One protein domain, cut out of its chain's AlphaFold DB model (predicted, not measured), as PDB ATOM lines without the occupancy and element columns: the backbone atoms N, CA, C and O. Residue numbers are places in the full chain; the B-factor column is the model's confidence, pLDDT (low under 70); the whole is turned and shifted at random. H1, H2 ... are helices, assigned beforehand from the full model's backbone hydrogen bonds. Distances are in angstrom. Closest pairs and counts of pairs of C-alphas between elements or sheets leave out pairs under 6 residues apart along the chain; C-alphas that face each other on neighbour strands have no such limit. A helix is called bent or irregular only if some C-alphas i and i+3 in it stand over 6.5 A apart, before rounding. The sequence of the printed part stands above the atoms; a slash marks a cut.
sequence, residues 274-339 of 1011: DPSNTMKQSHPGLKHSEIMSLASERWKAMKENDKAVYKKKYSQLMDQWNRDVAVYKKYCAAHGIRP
ATOM      1  N   ASP A 274     -36.680 -14.856  19.190       81.19
ATOM      2  CA  ASP A 274     -36.012 -15.396  18.004       81.19
ATOM      3  C   ASP A 274     -35.469 -16.821  18.284       81.19
ATOM      4  O   ASP A 274     -34.703 -16.997  19.241       81.19
ATOM      5  N   PRO A 275     -35.821 -17.849  17.481       66.00
ATOM      6  CA  PRO A 275     -35.425 -19.239  17.724       66.00
ATOM      7  C   PRO A 275     -33.916 -19.489  17.759       66.00
ATOM      8  O   PRO A 275     -33.488 -20.453  18.394       66.00
ATOM      9  N   SER A 276     -33.096 -18.621  17.153       59.88
ATOM     10  CA  SER A 276     -31.631 -18.695  17.278       59.88
ATOM     11  C   SER A 276     -31.152 -18.523  18.731       59.88
ATOM     12  O   SER A 276     -30.061 -18.968  19.099       59.88
ATOM     13  N   ASN A 277     -31.983 -17.935  19.596       66.12
ATOM     14  CA  ASN A 277     -31.712 -17.710  21.011       66.12
ATOM     15  C   ASN A 277     -32.449 -18.744  21.869       66.12
ATOM     16  O   ASN A 277     -33.350 -18.428  22.646       66.12
ATOM     17  N   THR A 278     -31.991 -19.995  21.775       61.69
ATOM     18  CA  THR A 278     -32.522 -21.219  22.412       61.69
ATOM     19  C   THR A 278     -32.528 -21.245  23.959       61.69
ATOM     20  O   THR A 278     -32.613 -22.306  24.570       61.69
ATOM     21  N   MET A 279     -32.524 -20.089  24.634       66.94
ATOM     22  CA  MET A 279     -32.473 -19.907  26.098       66.94
ATOM     23  C   MET A 279     -33.579 -20.644  26.879       66.94
ATOM     24  O   MET A 279     -33.392 -20.959  28.053       66.94
ATOM     25  N   LYS A 280     -34.734 -20.918  26.253       60.62
ATOM     26  CA  LYS A 280     -35.813 -21.741  26.840       60.62
ATOM     27  C   LYS A 280     -35.534 -23.249  26.742       60.62
ATOM     28  O   LYS A 280     -36.000 -24.003  27.586       60.62
ATOM     29  N   GLN A 281     -34.794 -23.679  25.720       62.88
ATOM     30  CA  GLN A 281     -34.437 -25.079  25.461       62.88
ATOM     31  C   GLN A 281     -33.135 -25.482  26.170       62.88
ATOM     32  O   GLN A 281     -32.983 -26.639  26.541       62.88
ATOM     33  N   SER A 282     -32.212 -24.539  26.406       63.41
ATOM     34  CA  SER A 282     -30.951 -24.788  27.121       63.41
ATOM     35  C   SER A 282     -31.098 -24.879  28.646       63.41
ATOM     36  O   SER A 282     -30.164 -25.307  29.321       63.41
ATOM     37  N   HIS A 283     -32.248 -24.474  29.201       64.75
ATOM     38  CA  HIS A 283     -32.519 -24.470  30.646       64.75
ATOM     39  C   HIS A 283     -33.911 -25.036  31.011       64.75
ATOM     40  O   HIS A 283     -34.700 -24.348  31.671       64.75
ATOM     41  N   PRO A 284     -34.242 -26.280  30.611       67.00
ATOM     42  CA  PRO A 284     -35.512 -26.904  30.965       67.00
ATOM     43  C   PRO A 284     -35.579 -27.117  32.486       67.00
ATOM     44  O   PRO A 284     -34.800 -27.876  33.054       67.00
ATOM     45  N   GLY A 285     -36.505 -26.417  33.148       70.88
ATOM     46  CA  GLY A 285     -36.717 -26.484  34.600       70.88
ATOM     47  C   GLY A 285     -36.442 -25.184  35.367       70.88
ATOM     48  O   GLY A 285     -36.907 -25.060  36.499       70.88
ATOM     49  N   LEU A 286     -35.766 -24.190  34.772       77.38
ATOM     50  CA  LEU A 286     -35.703 -22.843  35.359       77.38
ATOM     51  C   LEU A 286     -37.041 -22.109  35.194       77.38
ATOM     52  O   LEU A 286     -37.757 -22.287  34.205       77.38
ATOM     53  N   LYS A 287     -37.379 -21.236  36.146       80.62
ATOM     54  CA  LYS A 287     -38.595 -20.417  36.068       80.62
ATOM     55  C   LYS A 287     -38.434 -19.338  35.005       80.62
ATOM     56  O   LYS A 287     -37.349 -18.804  34.783       80.62
ATOM     57  N   HIS A 288     -39.545 -18.936  34.389       75.94
ATOM     58  CA  HIS A 288     -39.531 -17.940  33.313       75.94
ATOM     59  C   HIS A 288     -38.860 -16.609  33.714       75.94
ATOM     60  O   HIS A 288     -38.176 -15.994  32.901       75.94
ATOM     61  N   SER A 289     -38.970 -16.202  34.984       78.38
ATOM     62  CA  SER A 289     -38.277 -15.039  35.558       78.38
ATOM     63  C   SER A 289     -36.746 -15.172  35.583       78.38
ATOM     64  O   SER A 289     -36.037 -14.186  35.386       78.38
ATOM     65  N   GLU A 290     -36.229 -16.379  35.809       84.00
ATOM     66  CA  GLU A 290     -34.792 -16.677  35.860       84.00
ATOM     67  C   GLU A 290     -34.226 -16.711  34.433       84.00
ATOM     68  O   GLU A 290     -33.235 -16.043  34.143       84.00
ATOM     69  N   ILE A 291     -34.940 -17.365  33.508       84.06
ATOM     70  CA  ILE A 291     -34.619 -17.384  32.070       84.06
ATOM     71  C   ILE A 291     -34.618 -15.959  31.488       84.06
ATOM     72  O   ILE A 291     -33.687 -15.586  30.777       84.06
ATOM     73  N   MET A 292     -35.613 -15.129  31.828       82.56
ATOM     74  CA  MET A 292     -35.680 -13.720  31.408       82.56
ATOM     75  C   MET A 292     -34.528 -12.877  31.987       82.56
ATOM     76  O   MET A 292     -34.014 -11.982  31.315       82.56
ATOM     77  N   SER A 293     -34.082 -13.173  33.213       86.69
ATOM     78  CA  SER A 293     -32.943 -12.487  33.837       86.69
ATOM     79  C   SER A 293     -31.635 -12.809  33.108       86.69
ATOM     80  O   SER A 293     -30.956 -11.881  32.658       86.69
ATOM     81  N   LEU A 294     -31.356 -14.100  32.880       84.00
ATOM     82  CA  LEU A 294     -30.212 -14.587  32.094       84.00
ATOM     83  C   LEU A 294     -30.232 -14.041  30.656       84.00
ATOM     84  O   LEU A 294     -29.205 -13.614  30.129       84.00
ATOM     85  N   ALA A 295     -31.409 -13.985  30.027       85.50
ATOM     86  CA  ALA A 295     -31.588 -13.365  28.719       85.50
ATOM     87  C   ALA A 295     -31.245 -11.867  28.741       85.50
ATOM     88  O   ALA A 295     -30.564 -11.389  27.837       85.50
ATOM     89  N   SER A 296     -31.641 -11.126  29.783       84.31
ATOM     90  CA  SER A 296     -31.294  -9.703  29.922       84.31
ATOM     91  C   SER A 296     -29.784  -9.470  30.058       84.31
ATOM     92  O   SER A 296     -29.279  -8.433  29.630       84.31
ATOM     93  N   GLU A 297     -29.054 -10.413  30.655       86.56
ATOM     94  CA  GLU A 297     -27.598 -10.356  30.818       86.56
ATOM     95  C   GLU A 297     -26.877 -10.721  29.521       86.56
ATOM     96  O   GLU A 297     -26.014  -9.964  29.070       86.56
ATOM     97  N   ARG A 298     -27.315 -11.788  28.842       85.12
ATOM     98  CA  ARG A 298     -26.835 -12.151  27.500       85.12
ATOM     99  C   ARG A 298     -27.094 -11.030  26.483       85.12
ATOM    100  O   ARG A 298     -26.187 -10.687  25.733       85.12
ATOM    101  N   TRP A 299     -28.263 -10.380  26.516       87.00
ATOM    102  CA  TRP A 299     -28.549  -9.196  25.692       87.00
ATOM    103  C   TRP A 299     -27.614  -8.027  26.006       87.00
ATOM    104  O   TRP A 299     -27.088  -7.416  25.079       87.00
ATOM    105  N   LYS A 300     -27.343  -7.716  27.285       89.50
ATOM    106  CA  LYS A 300     -26.355  -6.677  27.645       89.50
ATOM    107  C   LYS A 300     -24.981  -7.000  27.044       89.50
ATOM    108  O   LYS A 300     -24.385  -6.107  26.442       89.50
ATOM    109  N   ALA A 301     -24.542  -8.257  27.138       86.19
ATOM    110  CA  ALA A 301     -23.232  -8.734  26.690       86.19
ATOM    111  C   ALA A 301     -23.043  -8.853  25.160       86.19
ATOM    112  O   ALA A 301     -21.900  -8.878  24.707       86.19
ATOM    113  N   MET A 302     -24.111  -8.912  24.350       85.75
ATOM    114  CA  MET A 302     -23.984  -8.961  22.880       85.75
ATOM    115  C   MET A 302     -23.340  -7.701  22.284       85.75
ATOM    116  O   MET A 302     -23.395  -6.617  22.874       85.75
ATOM    117  N   LYS A 303     -22.777  -7.813  21.074       89.56
ATOM    118  CA  LYS A 303     -22.180  -6.670  20.374       89.56
ATOM    119  C   LYS A 303     -23.270  -5.732  19.856       89.56
ATOM    120  O   LYS A 303     -24.424  -6.114  19.666       89.56
ATOM    121  N   GLU A 304     -22.893  -4.480  19.624       84.94
ATOM    122  CA  GLU A 304     -23.843  -3.454  19.188       84.94
ATOM    123  C   GLU A 304     -24.349  -3.686  17.755       84.94
ATOM    124  O   GLU A 304     -25.511  -3.412  17.477       84.94
ATOM    125  N   ASN A 305     -23.537  -4.296  16.886       83.75
ATOM    126  CA  ASN A 305     -23.938  -4.685  15.530       83.75
ATOM    127  C   ASN A 305     -25.075  -5.724  15.554       83.75
ATOM    128  O   ASN A 305     -26.073  -5.568  14.853       83.75
ATOM    129  N   ASP A 306     -24.964  -6.740  16.415       81.12
ATOM    130  CA  ASP A 306     -25.968  -7.801  16.560       81.12
ATOM    131  C   ASP A 306     -27.291  -7.209  17.086       81.12
ATOM    132  O   ASP A 306     -28.375  -7.490  16.574       81.12
ATOM    133  N   LYS A 307     -27.199  -6.291  18.061       87.75
ATOM    134  CA  LYS A 307     -28.336  -5.504  18.572       87.75
ATOM    135  C   LYS A 307     -28.945  -4.589  17.505       87.75
ATOM    136  O   LYS A 307     -30.158  -4.372  17.527       87.75
ATOM    137  N   ALA A 308     -28.141  -4.040  16.592       88.75
ATOM    138  CA  ALA A 308     -28.597  -3.107  15.563       88.75
ATOM    139  C   ALA A 308     -29.609  -3.749  14.601       88.75
ATOM    140  O   ALA A 308     -30.562  -3.078  14.208       88.75
ATOM    141  N   VAL A 309     -29.483  -5.051  14.310       88.31
ATOM    142  CA  VAL A 309     -30.461  -5.807  13.504       88.31
ATOM    143  C   VAL A 309     -31.855  -5.746  14.140       88.31
ATOM    144  O   VAL A 309     -32.814  -5.306  13.506       88.31
ATOM    145  N   TYR A 310     -31.971  -6.095  15.423       89.00
ATOM    146  CA  TYR A 310     -33.254  -6.079  16.140       89.00
ATOM    147  C   TYR A 310     -33.755  -4.659  16.434       89.00
ATOM    148  O   TYR A 310     -34.965  -4.438  16.487       89.00
ATOM    149  N   LYS A 311     -32.858  -3.672  16.576       90.25
ATOM    150  CA  LYS A 311     -33.231  -2.248  16.640       90.25
ATOM    151  C   LYS A 311     -33.822  -1.755  15.314       90.25
ATOM    152  O   LYS A 311     -34.825  -1.047  15.348       90.25
ATOM    153  N   LYS A 312     -33.263  -2.169  14.168       90.25
ATOM    154  CA  LYS A 312     -33.801  -1.867  12.832       90.25
ATOM    155  C   LYS A 312     -35.170  -2.528  12.633       90.25
ATOM    156  O   LYS A 312     -36.125  -1.807  12.349       90.25
ATOM    157  N   LYS A 313     -35.296  -3.839  12.914       86.75
ATOM    158  CA  LYS A 313     -36.587  -4.560  12.895       86.75
ATOM    159  C   LYS A 313     -37.636  -3.866  13.783       86.75
ATOM    160  O   LYS A 313     -38.758  -3.639  13.343       86.75
ATOM    161  N   TYR A 314     -37.269  -3.453  15.003       91.38
ATOM    162  CA  TYR A 314     -38.170  -2.707  15.895       91.38
ATOM    163  C   TYR A 314     -38.601  -1.347  15.323       91.38
ATOM    164  O   TYR A 314     -39.777  -1.011  15.430       91.38
ATOM    165  N   SER A 315     -37.695  -0.583  14.695       87.75
ATOM    166  CA  SER A 315     -38.056   0.683  14.035       87.75
ATOM    167  C   SER A 315     -39.073   0.447  12.922       87.75
ATOM    168  O   SER A 315     -40.156   1.011  12.971       87.75
ATOM    169  N   GLN A 316     -38.788  -0.474  11.997       86.31
ATOM    170  CA  GLN A 316     -39.666  -0.780  10.859       86.31
ATOM    171  C   GLN A 316     -41.071  -1.220  11.312       86.31
ATOM    172  O   GLN A 316     -42.077  -0.764  10.766       86.31
ATOM    173  N   LEU A 317     -41.158  -2.051  12.358       85.81
ATOM    174  CA  LEU A 317     -42.437  -2.453  12.953       85.81
ATOM    175  C   LEU A 317     -43.166  -1.290  13.648       85.81
ATOM    176  O   LEU A 317     -44.395  -1.241  13.619       85.81
ATOM    177  N   MET A 318     -42.434  -0.361  14.270       86.12
ATOM    178  CA  MET A 318     -42.994   0.841  14.900       86.12
ATOM    179  C   MET A 318     -43.507   1.836  13.851       86.12
ATOM    180  O   MET A 318     -44.582   2.404  14.030       86.12
ATOM    181  N   ASP A 319     -42.791   1.996  12.739       86.69
ATOM    182  CA  ASP A 319     -43.186   2.835  11.607       86.69
ATOM    183  C   ASP A 319     -44.440   2.283  10.914       86.69
ATOM    184  O   ASP A 319     -45.346   3.052  10.584       86.69
ATOM    185  N   GLN A 320     -44.562   0.954  10.788       77.31
ATOM    186  CA  GLN A 320     -45.809   0.324  10.352       77.31
ATOM    187  C   GLN A 320     -46.945   0.564  11.355       77.31
ATOM    188  O   GLN A 320     -47.999   1.043  10.958       77.31
ATOM    189  N   TRP A 321     -46.729   0.338  12.656       89.06
ATOM    190  CA  TRP A 321     -47.761   0.588  13.673       89.06
ATOM    191  C   TRP A 321     -48.235   2.052  13.692       89.06
ATOM    192  O   TRP A 321     -49.420   2.317  13.883       89.06
ATOM    193  N   ASN A 322     -47.343   3.013  13.431       83.94
ATOM    194  CA  ASN A 322     -47.712   4.422  13.277       83.94
ATOM    195  C   ASN A 322     -48.649   4.652  12.068       83.94
ATOM    196  O   ASN A 322     -49.577   5.456  12.177       83.94
ATOM    197  N   ARG A 323     -48.446   3.937  10.947       82.56
ATOM    198  CA  ARG A 323     -49.365   3.938   9.789       82.56
ATOM    199  C   ARG A 323     -50.699   3.274  10.135       82.56
ATOM    200  O   ARG A 323     -51.742   3.897   9.942       82.56
ATOM    201  N   ASP A 324     -50.664   2.080  10.730       78.31
ATOM    202  CA  ASP A 324     -51.847   1.316  11.157       78.31
ATOM    203  C   ASP A 324     -52.753   2.174  12.074       78.31
ATOM    204  O   ASP A 324     -53.963   2.290  11.869       78.31
ATOM    205  N   VAL A 325     -52.157   2.870  13.053       82.12
ATOM    206  CA  VAL A 325     -52.859   3.787  13.971       82.12
ATOM    207  C   VAL A 325     -53.410   5.030  13.263       82.12
ATOM    208  O   VAL A 325     -54.447   5.553  13.680       82.12
ATOM    209  N   ALA A 326     -52.760   5.529  12.209       81.56
ATOM    210  CA  ALA A 326     -53.270   6.657  11.429       81.56
ATOM    211  C   ALA A 326     -54.516   6.272  10.610       81.56
ATOM    212  O   ALA A 326     -55.467   7.054  10.561       81.56
ATOM    213  N   VAL A 327     -54.549   5.061  10.038       77.88
ATOM    214  CA  VAL A 327     -55.739   4.504   9.366       77.88
ATOM    215  C   VAL A 327     -56.866   4.283  10.376       77.88
ATOM    216  O   VAL A 327     -57.956   4.825  10.198       77.88
ATOM    217  N   TYR A 328     -56.585   3.610  11.497       79.50
ATOM    218  CA  TYR A 328     -57.567   3.369  12.563       79.50
ATOM    219  C   TYR A 328     -58.191   4.671  13.101       79.50
ATOM    220  O   TYR A 328     -59.398   4.744  13.321       79.50
ATOM    221  N   LYS A 329     -57.402   5.746  13.252       82.81
ATOM    222  CA  LYS A 329     -57.918   7.073  13.639       82.81
ATOM    223  C   LYS A 329     -58.877   7.672  12.605       82.81
ATOM    224  O   LYS A 329     -59.879   8.254  13.014       82.81
ATOM    225  N   LYS A 330     -58.595   7.539  11.301       80.75
ATOM    226  CA  LYS A 330     -59.501   7.998  10.231       80.75
ATOM    227  C   LYS A 330     -60.814   7.213  10.248       80.75
ATOM    228  O   LYS A 330     -61.875   7.826  10.262       80.75
ATOM    229  N   TYR A 331     -60.734   5.884  10.331       78.31
ATOM    230  CA  TYR A 331     -61.898   4.999  10.432       78.31
ATOM    231  C   TYR A 331     -62.779   5.341  11.644       78.31
ATOM    232  O   TYR A 331     -63.984   5.548  11.499       78.31
ATOM    233  N   CYS A 332     -62.170   5.492  12.827       75.88
ATOM    234  CA  CYS A 332     -62.868   5.915  14.037       75.88
ATOM    235  C   CYS A 332     -63.576   7.269  13.870       75.88
ATOM    236  O   CYS A 332     -64.728   7.401  14.276       75.88
ATOM    237  N   ALA A 333     -62.918   8.256  13.250       76.12
ATOM    238  CA  ALA A 333     -63.510   9.569  13.004       76.12
ATOM    239  C   ALA A 333     -64.708   9.510  12.038       76.12
ATOM    240  O   ALA A 333     -65.709  10.175  12.292       76.12
ATOM    241  N   ALA A 334     -64.637   8.689  10.984       67.69
ATOM    242  CA  ALA A 334     -65.742   8.486  10.042       67.69
ATOM    243  C   ALA A 334     -66.971   7.829  10.701       67.69
ATOM    244  O   ALA A 334     -68.101   8.220  10.427       67.69
ATOM    245  N   HIS A 335     -66.751   6.885  11.623       72.00
ATOM    246  CA  HIS A 335     -67.812   6.124  12.296       72.00
ATOM    247  C   HIS A 335     -68.267   6.721  13.643       72.00
ATOM    248  O   HIS A 335     -69.045   6.100  14.366       72.00
ATOM    249  N   GLY A 336     -67.763   7.897  14.039       70.81
ATOM    250  CA  GLY A 336     -68.069   8.519  15.338       70.81
ATOM    251  C   GLY A 336     -67.523   7.765  16.565       70.81
ATOM    252  O   GLY A 336     -67.875   8.081  17.705       70.81
ATOM    253  N   ILE A 337     -66.651   6.776  16.359       73.19
ATOM    254  CA  ILE A 337     -66.059   5.935  17.406       73.19
ATOM    255  C   ILE A 337     -64.888   6.688  18.051       73.19
ATOM    256  O   ILE A 337     -64.021   7.219  17.361       73.19
ATOM    257  N   ARG A 338     -64.792   6.702  19.388       65.44
ATOM    258  CA  ARG A 338     -63.619   7.280  20.073       65.44
ATOM    259  C   ARG A 338     -62.404   6.334  19.986       65.44
ATOM    260  O   ARG A 338     -62.510   5.200  20.457       65.44
ATOM    261  N   PRO A 339     -61.236   6.766  19.458       68.38
ATOM    262  CA  PRO A 339     -60.057   5.904  19.353       68.38
ATOM    263  C   PRO A 339     -59.541   5.455  20.728       68.38
ATOM    264  O   PRO A 339     -59.103   6.276  21.538       68.38
TER     265      PRO A 339
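What this domain is: This is residues 274 to 339 of the 1011 residues of the protein "Hypothetical protein" of Hanusia phi (UniProt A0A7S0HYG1). Two helices, H1 and the much longer H2, meet near their ends at a tight link and make an open V with arms of unequal length. An unnamed stretch, residues 274 to 287, leads into H1 at the end away from the corner, and residues 335 to 339 fold back at the far end of H2. The printed part has 66 residues, with two named helices in the order H1, H2 and no named strand; its class is all helix. It is extended, with a radius of gyration of the C-alphas of 18.6 A, and elongated, spanning 51 by 30 by 17 A.

Where its parts are: The printed part begins with C-alpha 274 at (-36.012, -15.396, 18.004), and residues 274 to 287 hold no named element. H1 is residues 288 to 301, with C-alpha 288 at (-39.531, -17.940, 33.313), and measures 19.9 A from first to last C-alpha. H2 is residues 304 to 334, measures 44.5 A, and ends with C-alpha 334 at (-65.742, 8.486, 10.042). Neither helix is bent or irregular.

How they stand to each other: H1 and H2 are joined by a tight link of 2 residues. They are only just apart, their closest C-alphas being 8.0 A from each other. Residues 300 to 306, of which 304 to 306 belong to H2, stand free. Residues 311 to 324 of H2 also stand free. In H1 every O i to N i+4 pair is within hydrogen-bond range; in H2 26 of 27 are.

The domain as a whole: The two C-alphas farthest apart are those of Gly 285 and Ala 334, at 51.7 A. The C-alphas of Asp 274 and Pro 339, the first and last printed, are 32.2 A apart. The printed part has no cut. Its mean pLDDT is 79.4; residues 275 to 284, residue 334 and residues 338 to 339 are under 70.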